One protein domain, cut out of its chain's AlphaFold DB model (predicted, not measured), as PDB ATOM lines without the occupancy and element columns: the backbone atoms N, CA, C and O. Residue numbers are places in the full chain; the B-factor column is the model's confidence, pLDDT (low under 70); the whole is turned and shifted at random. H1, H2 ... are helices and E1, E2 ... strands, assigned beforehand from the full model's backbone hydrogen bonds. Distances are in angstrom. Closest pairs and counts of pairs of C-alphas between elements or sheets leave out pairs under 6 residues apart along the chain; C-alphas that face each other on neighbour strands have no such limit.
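AT A GLANCE: This is residues 2 to 115 of the 116 residues of an uncharacterized protein of Clostridiales bacterium (UniProt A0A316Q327). One very long helix, H1, makes the longest axis; H2 folds back beside its later part, and these two helices cover one face of a small three-stranded sheet. Residues 2 to 15 of H1 stick out beyond the body. The 114 printed residues hold H1, H2, E1, E2 and E3 in that order, a mixed class, with the antiparallel sheet ordered E1, E2, E3. The whole is a loose rod, radius of gyration of the C-alphas 18.9 A, spanning 69 by 22 by 20 A.

IN THESE COORDINATES: Find C-alpha 2 at (-38.851, 30.466, 78.198); from there H1, residues 2 to 46, runs 65.4 A to C-alpha 46 at (-10.486, 62.694, 28.891). Next come H2, residues 52 to 66, 21.4 A, and E1, residues 74 to 77, 9.6 A. E2, residues 81 to 89, spans 26.3 A, and E3, residues 106 to 114, spans 26.6 A to C-alpha 114 at (-19.045, 64.661, 32.136).

HOW THE PARTS SIT: Look first at the meander E1, E2, E3, each strand the antiparallel neighbour of the one before: N 76 and O 83 are 2.9 A apart, N 84 and O 111 2.8 A, both within hydrogen-bond range. H1 and H2 are on the same face, two layers, helices over a sheet. H1 is over E3, at 28 degrees on the local plane, only just along the strands; C-alphas 42 and 113 are their closest, 6.7 A. H2 is over E1 and E2, slantwise at 36 degrees to E1 on the local plane. H1, with residues 30 to 41 alone, touches H2 in a helical hairpin, closest C-alphas Arg 30 and Val 65, 5.8 A, a shallow tilt of 9 degrees, opposite ways. In H1 and H2 every O i to N i+4 pair is within hydrogen-bond range.

THE WHOLE: The C-alphas of Lys 2 and Glu 48 are the two farthest apart, 69.0 A. The printed part has no cut; the link from E2 to E3, 16 residues, is long. Confidence is under 70 at residues 48 to 53 and 115.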
ATOM      1  N   LYS A   2     -38.615  29.140  78.793       74.94
ATOM      2  CA  LYS A   2     -38.851  30.466  78.198       74.94
ATOM      3  C   LYS A   2     -37.548  31.242  77.945       74.94
ATOM      4  O   LYS A   2     -37.325  31.672  76.825       74.94
ATOM      5  N   ASP A   3     -36.640  31.261  78.921       84.44
ATOM      6  CA  ASP A   3     -35.335  31.935  78.788       84.44
ATOM      7  C   ASP A   3     -34.425  31.283  77.742       84.44
ATOM      8  O   ASP A   3     -33.695  31.968  77.031       84.44
ATOM      9  N   LEU A   4     -34.505  29.956  77.590       86.81
ATOM     10  CA  LEU A   4     -33.775  29.222  76.556       86.81
ATOM     11  C   LEU A   4     -34.293  29.588  75.156       86.81
ATOM     12  O   LEU A   4     -33.497  29.880  74.272       86.81
ATOM     13  N   ILE A   5     -35.618  29.629  74.973       91.06
ATOM     14  CA  ILE A   5     -36.255  30.025  73.707       91.06
ATOM     15  C   ILE A   5     -35.888  31.470  73.361       91.06
ATOM     16  O   ILE A   5     -35.493  31.745  72.231       91.06
ATOM     17  N   THR A   6     -35.962  32.382  74.334       91.44
ATOM     18  CA  THR A   6     -35.566  33.779  74.134       91.44
ATOM     19  C   THR A   6     -34.088  33.888  73.774       91.44
ATOM     20  O   THR A   6     -33.753  34.606  72.843       91.44
ATOM     21  N   THR A   7     -33.205  33.138  74.437       91.88
ATOM     22  CA  THR A   7     -31.763  33.157  74.141       91.88
ATOM     23  C   THR A   7     -31.464  32.654  72.729       91.88
ATOM     24  O   THR A   7     -30.687  33.276  72.009       91.88
ATOM     25  N   ILE A   8     -32.110  31.562  72.306       92.12
ATOM     26  CA  ILE A   8     -31.971  31.018  70.949       92.12
ATOM     27  C   ILE A   8     -32.472  32.032  69.917       92.12
ATOM     28  O   ILE A   8     -31.765  32.308  68.954       92.12
ATOM     29  N   ALA A   9     -33.635  32.648  70.147       89.69
ATOM     30  CA  ALA A   9     -34.169  33.676  69.255       89.69
ATOM     31  C   ALA A   9     -33.215  34.878  69.124       89.69
ATOM     32  O   ALA A   9     -32.937  35.322  68.011       89.69
ATOM     33  N   SER A  10     -32.654  35.359  70.237       92.88
ATOM     34  CA  SER A  10     -31.664  36.444  70.242       92.88
ATOM     35  C   SER A  10     -30.407  36.087  69.448       92.88
ATOM     36  O   SER A  10     -29.919  36.905  68.670       92.88
ATOM     37  N   LEU A  11     -29.893  34.863  69.615       92.62
ATOM     38  CA  LEU A  11     -28.721  34.373  68.885       92.62
ATOM     39  C   LEU A  11     -28.991  34.266  67.382       92.62
ATOM     40  O   LEU A  11     -28.152  34.684  66.588       92.62
ATOM     41  N   SER A  12     -30.158  33.758  66.983       89.19
ATOM     42  CA  SER A  12     -30.546  33.676  65.571       89.19
ATOM     43  C   SER A  12     -30.638  35.059  64.928       89.19
ATOM     44  O   SER A  12     -30.097  35.264  63.843       89.19
ATOM     45  N   ILE A  13     -31.253  36.029  65.614       89.88
ATOM     46  CA  ILE A  13     -31.333  37.415  65.134       89.88
ATOM     47  C   ILE A  13     -29.928  38.013  64.996       89.88
ATOM     48  O   ILE A  13     -29.601  38.589  63.959       89.88
ATOM     49  N   LEU A  14     -29.073  37.836  66.007       93.06
ATOM     50  CA  LEU A  14     -27.691  38.316  65.965       93.06
ATOM     51  C   LEU A  14     -26.919  37.716  64.781       93.06
ATOM     52  O   LEU A  14     -26.188  38.429  64.099       93.06
ATOM     53  N   MET A  15     -27.110  36.427  64.498       91.12
ATOM     54  CA  MET A  15     -26.449  35.739  63.390       91.12
ATOM     55  C   MET A  15     -26.858  36.308  62.025       91.12
ATOM     56  O   MET A  15     -25.992  36.521  61.178       91.12
ATOM     57  N   VAL A  16     -28.141  36.636  61.831       90.31
ATOM     58  CA  VAL A  16     -28.622  37.313  60.612       90.31
ATOM     59  C   VAL A  16     -27.943  38.672  60.439       90.31
ATOM     60  O   VAL A  16     -27.471  38.985  59.348       90.31
ATOM     61  N   PHE A  17     -27.813  39.461  61.512       90.62
ATOM     62  CA  PHE A  17     -27.113  40.750  61.447       90.62
ATOM     63  C   PHE A  17     -25.631  40.608  61.096       90.62
ATOM     64  O   PHE A  17     -25.120  41.383  60.291       90.62
ATOM     65  N   VAL A  18     -24.939  39.616  61.660       92.75
ATOM     66  CA  VAL A  18     -23.522  39.363  61.360       92.75
ATOM     67  C   VAL A  18     -23.334  38.947  59.898       92.75
ATOM     68  O   VAL A  18     -22.434  39.453  59.226       92.75
ATOM     69  N   LEU A  19     -24.203  38.075  59.377       90.88
ATOM     70  CA  LEU A  19     -24.174  37.671  57.968       90.88
ATOM     71  C   LEU A  19     -24.454  38.858  57.042       90.88
ATOM     72  O   LEU A  19     -23.719  39.067  56.077       90.88
ATOM     73  N   GLN A  20     -25.456  39.677  57.371       92.38
ATOM     74  CA  GLN A  20     -25.777  40.874  56.599       92.38
ATOM     75  C   GLN A  20     -24.636  41.897  56.623       92.38
ATOM     76  O   GLN A  20     -24.322  42.496  55.598       92.38
ATOM     77  N   PHE A  21     -23.975  42.080  57.769       92.12
ATOM     78  CA  PHE A  21     -22.808  42.950  57.877       92.12
ATOM     79  C   PHE A  21     -21.675  42.480  56.959       92.12
ATOM     80  O   PHE A  21     -21.113  43.288  56.225       92.12
ATOM     81  N   SER A  22     -21.376  41.179  56.950       91.19
ATOM     82  CA  SER A  22     -20.356  40.603  56.066       91.19
ATOM     83  C   SER A  22     -20.693  40.799  54.582       91.19
ATOM     84  O   SER A  22     -19.853  41.264  53.809       91.19
ATOM     85  N   ALA A  23     -21.944  40.533  54.189       89.88
ATOM     86  CA  ALA A  23     -22.405  40.770  52.821       89.88
ATOM     87  C   ALA A  23     -22.280  42.248  52.423       89.88
ATOM     88  O   ALA A  23     -21.768  42.552  51.346       89.88
ATOM     89  N   ASN A  24     -22.640  43.174  53.317       90.88
ATOM     90  CA  ASN A  24     -22.487  44.607  53.073       90.88
ATOM     91  C   ASN A  24     -21.020  45.003  52.854       90.88
ATOM     92  O   ASN A  24     -20.738  45.781  51.946       90.88
ATOM     93  N   GLN A  25     -20.077  44.459  53.634       89.94
ATOM     94  CA  GLN A  25     -18.647  44.732  53.437       89.94
ATOM     95  C   GLN A  25     -18.158  44.245  52.066       89.94
ATOM     96  O   GLN A  25     -17.413  44.948  51.380       89.94
ATOM     97  N   MET A  26     -18.616  43.068  51.630       88.94
ATOM     98  CA  MET A  26     -18.305  42.550  50.296       88.94
ATOM     99  C   MET A  26     -18.870  43.453  49.190       88.94
ATOM    100  O   MET A  26     -18.153  43.776  48.245       88.94
ATOM    101  N   VAL A  27     -20.124  43.901  49.319       89.94
ATOM    102  CA  VAL A  27     -20.753  44.820  48.358       89.94
ATOM    103  C   VAL A  27     -20.008  46.154  48.298       89.94
ATOM    104  O   VAL A  27     -19.684  46.604  47.204       89.94
ATOM    105  N   ILE A  28     -19.662  46.751  49.443       91.06
ATOM    106  CA  ILE A  28     -18.885  48.002  49.499       91.06
ATOM    107  C   ILE A  28     -17.533  47.832  48.802       91.06
ATOM    108  O   ILE A  28     -17.134  48.684  48.016       91.06
ATOM    109  N   THR A  29     -16.848  46.712  49.035       90.50
ATOM    110  CA  THR A  29     -15.547  46.435  48.408       90.50
ATOM    111  C   THR A  29     -15.670  46.352  46.886       90.50
ATOM    112  O   THR A  29     -14.834  46.896  46.168       90.50
ATOM    113  N   ARG A  30     -16.735  45.717  46.379       90.44
ATOM    114  CA  ARG A  30     -17.032  45.662  44.939       90.44
ATOM    115  C   ARG A  30     -17.350  47.041  44.368       90.44
ATOM    116  O   ARG A  30     -16.856  47.360  43.295       90.44
ATOM    117  N   ILE A  31     -18.121  47.862  45.082       91.62
ATOM    118  CA  ILE A  31     -18.421  49.237  44.659       91.62
ATOM    119  C   ILE A  31     -17.132  50.057  44.562       91.62
ATOM    120  O   ILE A  31     -16.886  50.638  43.518       91.62
ATOM    121  N   LEU A  32     -16.262  50.017  45.575       92.56
ATOM    122  CA  LEU A  32     -14.988  50.747  45.549       92.56
ATOM    123  C   LEU A  32     -14.069  50.294  44.403       92.56
ATOM    124  O   LEU A  32     -13.420  51.116  43.760       92.56
ATOM    125  N   ALA A  33     -14.018  48.988  44.125       92.00
ATOM    126  CA  ALA A  33     -13.272  48.471  42.979       92.00
ATOM    127  C   ALA A  33     -13.878  48.948  41.646       92.00
ATOM    128  O   ALA A  33     -13.143  49.298  40.723       92.00
ATOM    129  N   ALA A  34     -15.209  48.983  41.543       91.94
ATOM    130  CA  ALA A  34     -15.913  49.490  40.371       91.94
ATOM    131  C   ALA A  34     -15.731  51.002  40.179       91.94
ATOM    132  O   ALA A  34     -15.551  51.423  39.037       91.94
ATOM    133  N   ASP A  35     -15.712  51.791  41.258       91.81
ATOM    134  CA  ASP A  35     -15.407  53.226  41.231       91.81
ATOM    135  C   ASP A  35     -14.005  53.443  40.650       91.81
ATOM    136  O   ASP A  35     -13.853  54.156  39.668       91.81
ATOM    137  N   GLN A  36     -12.994  52.713  41.138       89.94
ATOM    138  CA  GLN A  36     -11.625  52.815  40.618       89.94
ATOM    139  C   GLN A  36     -11.516  52.454  39.122       89.94
ATOM    140  O   GLN A  36     -10.764  53.078  38.365       89.94
ATOM    141  N   ILE A  37     -12.257  51.435  38.675       89.69
ATOM    142  CA  ILE A  37     -12.325  51.067  37.253       89.69
ATOM    143  C   ILE A  37     -13.044  52.159  36.445       89.69
ATOM    144  O   ILE A  37     -12.625  52.478  35.333       89.69
ATOM    145  N   SER A  38     -14.104  52.747  36.998       87.81
ATOM    146  CA  SER A  38     -14.897  53.795  36.345       87.81
ATOM    147  C   SER A  38     -14.137  55.122  36.254       87.81
ATOM    148  O   SER A  38     -14.211  55.794  35.229       87.81
ATOM    149  N   ASP A  39     -13.328  55.457  37.257       87.81
ATOM    150  CA  ASP A  39     -12.403  56.595  37.228       87.81
ATOM    151  C   ASP A  39     -11.323  56.400  36.156       87.81
ATOM    152  O   ASP A  39     -10.961  57.330  35.436       87.81
ATOM    153  N   SER A  40     -10.839  55.165  35.982       84.62
ATOM    154  CA  SER A  40      -9.905  54.844  34.894       84.62
ATOM    155  C   SER A  40     -10.547  55.066  33.517       84.62
ATOM    156  O   SER A  40      -9.876  55.540  32.601       84.62
ATOM    157  N   TYR A  41     -11.847  54.771  33.374       83.62
ATOM    158  CA  TYR A  41     -12.607  55.098  32.163       83.62
ATOM    159  C   TYR A  41     -12.685  56.612  31.935       83.62
ATOM    160  O   TYR A  41     -12.468  57.051  30.807       83.62
ATOM    161  N   ASP A  42     -12.938  57.405  32.985       83.44
ATOM    162  CA  ASP A  42     -12.959  58.876  32.902       83.44
ATOM    163  C   ASP A  42     -11.628  59.423  32.372       83.44
ATOM    164  O   ASP A  42     -11.589  60.239  31.454       83.44
ATOM    165  N   MET A  43     -10.512  58.903  32.893       82.06
ATOM    166  CA  MET A  43      -9.171  59.320  32.482       82.06
ATOM    167  C   MET A  43      -8.859  58.988  31.020       82.06
ATOM    168  O   MET A  43      -8.333  59.841  30.306       82.06
ATOM    169  N   ILE A  44      -9.175  57.769  30.568       80.50
ATOM    170  CA  ILE A  44      -8.969  57.344  29.169       80.50
ATOM    171  C   ILE A  44      -9.815  58.210  28.236       80.50
ATOM    172  O   ILE A  44      -9.361  58.670  27.190       80.50
ATOM    173  N   ARG A  45     -11.050  58.484  28.655       77.12
ATOM    174  CA  ARG A  45     -11.994  59.298  27.909       77.12
ATOM    175  C   ARG A  45     -11.569  60.762  27.804       77.12
ATOM    176  O   ARG A  45     -11.684  61.339  26.728       77.12
ATOM    177  N   ALA A  46     -11.037  61.340  28.878       75.38
ATOM    178  CA  ALA A  46     -10.486  62.694  28.891       75.38
ATOM    179  C   ALA A  46      -9.248  62.856  27.987       75.38
ATOM    180  O   ALA A  46      -8.923  63.970  27.587       75.38
ATOM    181  N   GLN A  47      -8.555  61.763  27.658       75.50
ATOM    182  CA  GLN A  47      -7.417  61.758  26.731       75.50
ATOM    183  C   GLN A  47      -7.833  61.542  25.263       75.50
ATOM    184  O   GLN A  47      -6.961  61.440  24.407       75.50
ATOM    185  N   GLU A  48      -9.142  61.471  24.975       67.06
ATOM    186  CA  GLU A  48      -9.722  61.117  23.665       67.06
ATOM    187  C   GLU A  48      -9.249  59.753  23.106       67.06
ATOM    188  O   GLU A  48      -9.477  59.445  21.938       67.06
ATOM    189  N   ASP A  49      -8.660  58.890  23.942       63.56
ATOM    190  CA  ASP A  49      -8.101  57.588  23.544       63.56
ATOM    191  C   ASP A  49      -9.128  56.447  23.693       63.56
ATOM    192  O   ASP A  49      -8.940  55.436  24.383       63.56
ATOM    193  N   LEU A  50     -10.297  56.647  23.081       63.72
ATOM    194  CA  LEU A  50     -11.397  55.681  23.092       63.72
ATOM    195  C   LEU A  50     -11.212  54.626  22.001       63.72
ATOM    196  O   LEU A  50     -11.946  54.576  21.013       63.72
ATOM    197  N   GLU A  51     -10.260  53.723  22.206       65.25
ATOM    198  CA  GLU A  51     -10.221  52.484  21.436       65.25
ATOM    199  C   GLU A  51     -11.308  51.502  21.911       65.25
ATOM    200  O   GLU A  51     -11.577  51.336  23.108       65.25
ATOM    201  N   ALA A  52     -11.917  50.777  20.965       61.72
ATOM    202  CA  ALA A  52     -12.917  49.745  21.263       61.72
ATOM    203  C   ALA A  52     -12.370  48.641  22.197       61.72
ATOM    204  O   ALA A  52     -13.124  48.066  22.984       61.72
ATOM    205  N   SER A  53     -11.054  48.393  22.153       61.34
ATOM    206  CA  SER A  53     -10.353  47.462  23.046       61.34
ATOM    207  C   SER A  53     -10.391  47.922  24.511       61.34
ATOM    208  O   SER A  53     -10.704  47.125  25.395       61.34
ATOM    209  N   ASN A  54     -10.177  49.219  24.769       75.81
ATOM    210  CA  ASN A  54     -10.158  49.793  26.121       75.81
ATOM    211  C   ASN A  54     -11.548  49.748  26.774       75.81
ATOM    212  O   ASN A  54     -11.692  49.404  27.949       75.81
ATOM    213  N   THR A  55     -12.599  50.027  25.995       78.75
ATOM    214  CA  THR A  55     -13.986  49.951  26.488       78.75
ATOM    215  C   THR A  55     -14.391  48.507  26.805       78.75
ATOM    216  O   THR A  55     -15.015  48.253  27.835       78.75
ATOM    217  N   GLY A  56     -13.991  47.545  25.965       82.94
ATOM    218  CA  GLY A  56     -14.229  46.120  26.210       82.94
ATOM    219  C   GLY A  56     -13.515  45.597  27.461       82.94
ATOM    220  O   GLY A  56     -14.098  44.831  28.232       82.94
ATOM    221  N   GLU A  57     -12.283  46.047  27.716       86.69
ATOM    222  CA  GLU A  57     -11.536  45.684  28.925       86.69
ATOM    223  C   GLU A  57     -12.224  46.195  30.199       86.69
ATOM    224  O   GLU A  57     -12.326  45.470  31.190       86.69
ATOM    225  N   ILE A  58     -12.751  47.420  30.170       87.12
ATOM    226  CA  ILE A  58     -13.457  48.027  31.305       87.12
ATOM    227  C   ILE A  58     -14.772  47.306  31.590       87.12
ATOM    228  O   ILE A  58     -15.062  47.001  32.747       87.12
ATOM    229  N   ILE A  59     -15.522  46.950  30.545       89.75
ATOM    230  CA  ILE A  59     -16.721  46.113  30.667       89.75
ATOM    231  C   ILE A  59     -16.373  44.767  31.312       89.75
ATOM    232  O   ILE A  59     -17.037  44.359  32.262       89.75
ATOM    233  N   SER A  60     -15.307  44.105  30.852       89.56
ATOM    234  CA  SER A  60     -14.852  42.820  31.399       89.56
ATOM    235  C   SER A  60     -14.442  42.922  32.873       89.56
ATOM    236  O   SER A  60     -14.842  42.101  33.700       89.56
ATOM    237  N   LYS A  61     -13.706  43.977  33.241       90.62
ATOM    238  CA  LYS A  61     -13.309  44.238  34.630       90.62
ATOM    239  C   LYS A  61     -14.517  44.494  35.533       90.62
ATOM    240  O   LYS A  61     -14.598  43.904  36.610       90.62
ATOM    241  N   LEU A  62     -15.472  45.321  35.101       90.69
ATOM    242  CA  LEU A  62     -16.703  45.592  35.855       90.69
ATOM    243  C   LEU A  62     -17.573  44.338  35.996       90.69
ATOM    244  O   LEU A  62     -18.073  44.063  37.088       90.69
ATOM    245  N   ALA A  63     -17.700  43.554  34.925       91.38
ATOM    246  CA  ALA A  63     -18.397  42.273  34.931       91.38
ATOM    247  C   ALA A  63     -17.774  41.300  35.945       91.38
ATOM    248  O   ALA A  63     -18.483  40.700  36.753       91.38
ATOM    249  N   GLY A  64     -16.439  41.226  35.993       90.75
ATOM    250  CA  GLY A  64     -15.710  40.427  36.977       90.75
ATOM    251  C   GLY A  64     -15.920  40.890  38.422       90.75
ATOM    252  O   GLY A  64     -16.126  40.063  39.309       90.75
ATOM    253  N   VAL A  65     -15.923  42.203  38.676       91.38
ATOM    254  CA  VAL A  65     -16.143  42.764  40.023       91.38
ATOM    255  C   VAL A  65     -17.555  42.483  40.536       91.38
ATOM    256  O   VAL A  65     -17.734  42.118  41.703       91.38
ATOM    257  N   PHE A  66     -18.561  42.630  39.677       90.19
ATOM    258  CA  PHE A  66     -19.957  42.400  40.047       90.19
ATOM    259  C   PHE A  66     -20.414  40.949  39.875       90.19
ATOM    260  O   PHE A  66     -21.510  40.608  40.326       90.19
ATOM    261  N   ASN A  67     -19.557  40.089  39.314       88.50
ATOM    262  CA  ASN A  67     -19.860  38.704  38.968       88.50
ATOM    263  C   ASN A  67     -21.142  38.608  38.121       88.50
ATOM    264  O   ASN A  67     -22.086  37.890  38.467       88.50
ATOM    265  N   CYS A  68     -21.183  39.400  37.053       88.88
ATOM    266  CA  CYS A  68     -22.261  39.443  36.071       88.88
ATOM    267  C   CYS A  68     -21.713  39.209  34.661       88.88
ATOM    268  O   CYS A  68     -20.501  39.241  34.447       88.88
ATOM    269  N   GLU A  69     -22.602  38.953  33.705       89.25
ATOM    270  CA  GLU A  69     -22.195  38.825  32.306       89.25
ATOM    271  C   GLU A  69     -21.799  40.196  31.739       89.25
ATOM    272  O   GLU A  69     -22.348  41.235  32.119       89.25
ATOM    273  N   THR A  70     -20.868  40.218  30.785       87.75
ATOM    274  CA  THR A  70     -20.413  41.464  30.137       87.75
ATOM    275  C   THR A  70     -21.554  42.219  29.450       87.75
ATOM    276  O   THR A  70     -21.542  43.445  29.401       87.75
ATOM    277  N   GLU A  71     -22.573  41.499  28.985       88.50
ATOM    278  CA  GLU A  71     -23.790  42.027  28.356       88.50
ATOM    279  C   GLU A  71     -24.711  42.774  29.339       88.50
ATOM    280  O   GLU A  71     -25.529  43.608  28.938       88.50
ATOM    281  N   GLU A  72     -24.591  42.490  30.640       87.00
ATOM    282  CA  GLU A  72     -25.370  43.164  31.680       87.00
ATOM    283  C   GLU A  72     -24.789  44.533  32.052       87.00
ATOM    284  O   GLU A  72     -25.506  45.382  32.598       87.00
ATOM    285  N   VAL A  73     -23.510  44.764  31.746       89.50
ATOM    286  CA  VAL A  73     -22.842  46.049  31.943       89.50
ATOM    287  C   VAL A  73     -23.173  46.958  30.765       89.50
ATOM    288  O   VAL A  73     -22.823  46.693  29.618       89.50
ATOM    289  N   LYS A  74     -23.855  48.068  31.048       89.12
ATOM    290  CA  LYS A  74     -24.258  49.046  30.036       89.12
ATOM    291  C   LYS A  74     -23.446  50.315  30.197       89.12
ATOM    292  O   LYS A  74     -23.543  50.978  31.226       89.12
ATOM    293  N   ILE A  75     -22.698  50.662  29.157       86.25
ATOM    294  CA  ILE A  75     -22.043  51.960  29.029       86.25
ATOM    295  C   ILE A  75     -22.826  52.739  27.977       86.25
ATOM    296  O   ILE A  75     -22.865  52.356  26.810       86.25
ATOM    297  N   SER A  76     -23.523  53.787  28.408       84.88
ATOM    298  CA  SER A  76     -24.188  54.740  27.521       84.88
ATOM    299  C   SER A  76     -23.325  55.977  27.432       84.88
ATOM    300  O   SER A  76     -22.970  56.549  28.458       84.88
ATOM    301  N   ASP A  77     -22.981  56.371  26.219       81.94
ATOM    302  CA  ASP A  77     -22.067  57.464  25.971       81.94
ATOM    303  C   ASP A  77     -22.595  58.344  24.835       81.94
ATOM    304  O   ASP A  77     -22.743  57.885  23.704       81.94
ATOM    305  N   ASP A  78     -22.844  59.612  25.160       79.69
ATOM    306  CA  ASP A  78     -23.384  60.617  24.244       79.69
ATOM    307  C   ASP A  78     -22.302  61.622  23.783       79.69
ATOM    308  O   ASP A  78     -22.609  62.718  23.309       79.69
ATOM    309  N   GLY A  79     -21.015  61.308  23.979       71.25
ATOM    310  CA  GLY A  79     -19.869  62.146  23.604       71.25
ATOM    311  C   GLY A  79     -19.576  63.293  24.577       71.25
ATOM    312  O   GLY A  79     -18.417  63.639  24.775       71.25
ATOM    313  N   LYS A  80     -20.604  63.849  25.229       76.06
ATOM    314  CA  LYS A  80     -20.475  64.879  26.285       76.06
ATOM    315  C   LYS A  80     -20.552  64.321  27.699       76.06
ATOM    316  O   LYS A  80     -19.998  64.889  28.631       76.06
ATOM    317  N   SER A  81     -21.276  63.228  27.863       83.00
ATOM    318  CA  SER A  81     -21.478  62.570  29.144       83.00
ATOM    319  C   SER A  81     -21.568  61.081  28.915       83.00
ATOM    320  O   SER A  81     -22.117  60.641  27.901       83.00
ATOM    321  N   TYR A  82     -21.088  60.323  29.886       85.25
ATOM    322  CA  TYR A  82     -21.210  58.880  29.873       85.25
ATOM    323  C   TYR A  82     -21.816  58.385  31.183       85.25
ATOM    324  O   TYR A  82     -21.726  59.018  32.238       85.25
ATOM    325  N   HIS A  83     -22.466  57.234  31.100       89.25
ATOM    326  CA  HIS A  83     -23.130  56.580  32.208       89.25
ATOM    327  C   HIS A  83     -22.841  55.086  32.155       89.25
ATOM    328  O   HIS A  83     -23.228  54.397  31.210       89.25
ATOM    329  N   ILE A  84     -22.175  54.593  33.192       89.81
ATOM    330  CA  ILE A  84     -21.891  53.179  33.395       89.81
ATOM    331  C   ILE A  84     -22.931  52.635  34.369       89.81
ATOM    332  O   ILE A  84     -23.152  53.194  35.449       89.81
ATOM    333  N   LYS A  85     -23.572  51.535  33.981       93.12
ATOM    334  CA  LYS A  85     -24.565  50.831  34.784       93.12
ATOM    335  C   LYS A  85     -24.228  49.347  34.849       93.12
ATOM    336  O   LYS A  85     -24.077  48.712  33.811       93.12
ATOM    337  N   ALA A  86     -24.186  48.788  36.056       92.25
ATOM    338  CA  ALA A  86     -23.971  47.357  36.273       92.25
ATOM    339  C   ALA A  86     -24.875  46.830  37.402       92.25
ATOM    340  O   ALA A  86     -25.153  47.570  38.349       92.25
ATOM    341  N   PRO A  87     -25.385  45.588  37.323       92.56
ATOM    342  CA  PRO A  87     -26.193  45.009  38.392       92.56
ATOM    343  C   PRO A  87     -25.328  44.572  39.581       92.56
ATOM    344  O   PRO A  87     -24.298  43.929  39.415       92.56
ATOM    345  N   ILE A  88     -25.803  44.851  40.792       91.38
ATOM    346  CA  ILE A  88     -25.282  44.322  42.053       91.38
ATOM    347  C   ILE A  88     -26.314  43.327  42.575       91.38
ATOM    348  O   ILE A  88     -27.435  43.716  42.895       91.38
ATOM    349  N   ARG A  89     -25.949  42.049  42.652       89.44
ATOM    350  CA  ARG A  89     -26.824  40.965  43.127       89.44
ATOM    351  C   ARG A  89     -26.464  40.563  44.560       89.44
ATOM    352  O   ARG A  89     -25.329  40.778  44.987       89.44
ATOM    353  N   ASN A  90     -27.402  39.922  45.258       85.69
ATOM    354  CA  ASN A  90     -27.219  39.343  46.596       85.69
ATOM    355  C   ASN A  90     -26.834  40.376  47.663       85.69
ATOM    356  O   ASN A  90     -25.898  40.180  48.438       85.69
ATOM    357  N   ILE A  91     -27.564  41.490  47.699       88.56
ATOM    358  CA  ILE A  91     -27.339  42.576  48.662       88.56
ATOM    359  C   ILE A  91     -27.761  42.145  50.069       88.56
ATOM    360  O   ILE A  91     -27.093  42.462  51.048       88.56
ATOM    361  N   ILE A  92     -28.850  41.389  50.174       88.75
ATOM    362  CA  ILE A  92     -29.366  40.815  51.410       88.75
ATOM    363  C   ILE A  92     -28.877  39.371  51.533       88.75
ATOM    364  O   ILE A  92     -29.251  38.514  50.732       88.75
ATOM    365  N   ALA A  93     -28.058  39.092  52.550       86.06
ATOM    366  CA  ALA A  93     -27.427  37.786  52.766       86.06
ATOM    367  C   ALA A  93     -28.450  36.674  53.039       86.06
ATOM    368  O   ALA A  93     -28.277  35.536  52.617       86.06
ATOM    369  N   CYS A  94     -29.523  37.016  53.753       83.06
ATOM    370  CA  CYS A  94     -30.598  36.100  54.126       83.06
ATOM    371  C   CYS A  94     -31.884  36.380  53.329       83.06
ATOM    372  O   CYS A  94     -32.972  36.250  53.883       83.06
ATOM    373  N   GLY A  95     -31.767  36.798  52.061       85.44
ATOM    374  CA  GLY A  95     -32.909  37.191  51.225       85.44
ATOM    375  C   GLY A  95     -33.999  36.119  51.168       85.44
ATOM    376  O   GLY A  95     -35.131  36.386  51.559       85.44
ATOM    377  N   GLU A  96     -33.632  34.883  50.822       84.31
ATOM    378  CA  GLU A  96     -34.563  33.749  50.740       84.31
ATOM    379  C   GLU A  96     -35.253  33.451  52.082       84.31
ATOM    380  O   GLU A  96     -36.468  33.277  52.139       84.31
ATOM    381  N   PHE A  97     -34.502  33.480  53.190       82.38
ATOM    382  CA  PHE A  97     -35.055  33.295  54.538       82.38
ATOM    383  C   PHE A  97     -36.069  34.389  54.913       82.38
ATOM    384  O   PHE A  97     -37.016  34.134  55.653       82.38
ATOM    385  N   LEU A  98     -35.879  35.604  54.394       82.75
ATOM    386  CA  LEU A  98     -36.779  36.741  54.579       82.75
ATOM    387  C   LEU A  98     -37.896  36.803  53.520       82.75
ATOM    388  O   LEU A  98     -38.708  37.724  53.561       82.75
ATOM    389  N   GLY A  99     -37.955  35.841  52.592       87.62
ATOM    390  CA  GLY A  99     -38.939  35.799  51.508       87.62
ATOM    391  C   GLY A  99     -38.687  36.804  50.379       87.62
ATOM    392  O   GLY A  99     -39.609  37.106  49.629       87.62
ATOM    393  N   ILE A 100     -37.468  37.335  50.269       88.56
ATOM    394  CA  ILE A 100     -37.047  38.259  49.210       88.56
ATOM    395  C   ILE A 100     -36.556  37.428  48.026       88.56
ATOM    396  O   ILE A 100     -35.635  36.622  48.176       88.56
ATOM    397  N   SER A 101     -37.159  37.629  46.855       90.38
ATOM    398  CA  SER A 101     -36.728  36.944  45.635       90.38
ATOM    399  C   SER A 101     -35.371  37.452  45.140       90.38
ATOM    400  O   SER A 101     -34.979  38.588  45.412       90.38
ATOM    401  N   ASP A 102     -34.663  36.645  44.349       85.75
ATOM    402  CA  ASP A 102     -33.377  37.053  43.772       85.75
ATOM    403  C   ASP A 102     -33.493  38.298  42.895       85.75
ATOM    404  O   ASP A 102     -32.547  39.073  42.840       85.75
ATOM    405  N   GLU A 103     -34.631  38.512  42.224       86.00
ATOM    406  CA  GLU A 103     -34.895  39.715  41.424       86.00
ATOM    407  C   GLU A 103     -35.056  40.971  42.286       86.00
ATOM    408  O   GLU A 103     -34.581  42.040  41.905       86.00
ATOM    409  N   GLU A 104     -35.676  40.843  43.459       87.38
ATOM    410  CA  GLU A 104     -35.793  41.932  44.435       87.38
ATOM    411  C   GLU A 104     -34.478  42.168  45.186       87.38
ATOM    412  O   GLU A 104     -34.194  43.283  45.621       87.38
ATOM    413  N   ASN A 105     -33.634  41.139  45.300       90.75
ATOM    414  CA  ASN A 105     -32.335  41.195  45.959       90.75
ATOM    415  C   ASN A 105     -31.220  41.741  45.045       90.75
ATOM    416  O   ASN A 105     -30.108  41.198  44.970       90.75
ATOM    417  N   LYS A 106     -31.527  42.822  44.323       90.50
ATOM    418  CA  LYS A 106     -30.611  43.483  43.390       90.50
ATOM    419  C   LYS A 106     -30.682  44.995  43.521       90.50
ATOM    420  O   LYS A 106     -31.723  45.577  43.801       90.50
ATOM    421  N   ALA A 107     -29.564  45.640  43.233       90.94
ATOM    422  CA  ALA A 107     -29.490  47.067  42.961       90.94
ATOM    423  C   ALA A 107     -28.656  47.284  41.703       90.94
ATOM    424  O   ALA A 107     -28.116  46.346  41.119       90.94
ATOM    425  N   TYR A 108     -28.547  48.536  41.281       91.31
ATOM    426  CA  TYR A 108     -27.702  48.909  40.163       91.31
ATOM    427  C   TYR A 108     -26.636  49.877  40.640       91.31
ATOM    428  O   TYR A 108     -26.931  50.876  41.294       91.31
ATOM    429  N   TYR A 109     -25.398  49.563  40.293       92.25
ATOM    430  CA  TYR A 109     -24.306  50.511  40.307       92.25
ATOM    431  C   TYR A 109     -24.535  51.541  39.200       92.25
ATOM    432  O   TYR A 109     -24.927  51.183  38.084       92.25
ATOM    433  N   HIS A 110     -24.301  52.808  39.526       91.69
ATOM    434  CA  HIS A 110     -24.481  53.940  38.633       91.69
ATOM    435  C   HIS A 110     -23.286  54.871  38.759       91.69
ATOM    436  O   HIS A 110     -23.088  55.467  39.814       91.69
ATOM    437  N   PHE A 111     -22.551  55.046  37.667       89.62
ATOM    438  CA  PHE A 111     -21.446  55.992  37.597       89.62
ATOM    439  C   PHE A 111     -21.644  56.929  36.414       89.62
ATOM    440  O   PHE A 111     -21.870  56.473  35.293       89.62
ATOM    441  N   LYS A 112     -21.598  58.236  36.665       88.31
ATOM    442  CA  LYS A 112     -21.800  59.275  35.653       88.31
ATOM    443  C   LYS A 112     -20.583  60.183  35.619       88.31
ATOM    444  O   LYS A 112     -20.179  60.668  36.669       88.31
ATOM    445  N   GLY A 113     -20.076  60.443  34.420       81.38
ATOM    446  CA  GLY A 113     -19.032  61.432  34.176       81.38
ATOM    447  C   GLY A 113     -19.444  62.408  33.079       81.38
ATOM    448  O   GLY A 113     -20.242  62.077  32.195       81.38
ATOM    449  N   GLU A 114     -18.912  63.624  33.159       77.94
ATOM    450  CA  GLU A 114     -19.045  64.661  32.136       77.94
ATOM    451  C   GLU A 114     -17.669  64.926  31.529       77.94
ATOM    452  O   GLU A 114     -16.702  65.161  32.252       77.94
ATOM    453  N   VAL A 115     -17.593  64.908  30.199       68.31
ATOM    454  CA  VAL A 115     -16.368  65.221  29.463       68.31
ATOM    455  C   VAL A 115     -16.234  66.744  29.422       68.31
ATOM    456  O   VAL A 115     -17.111  67.425  28.881       68.31
TER     457      VAL A 115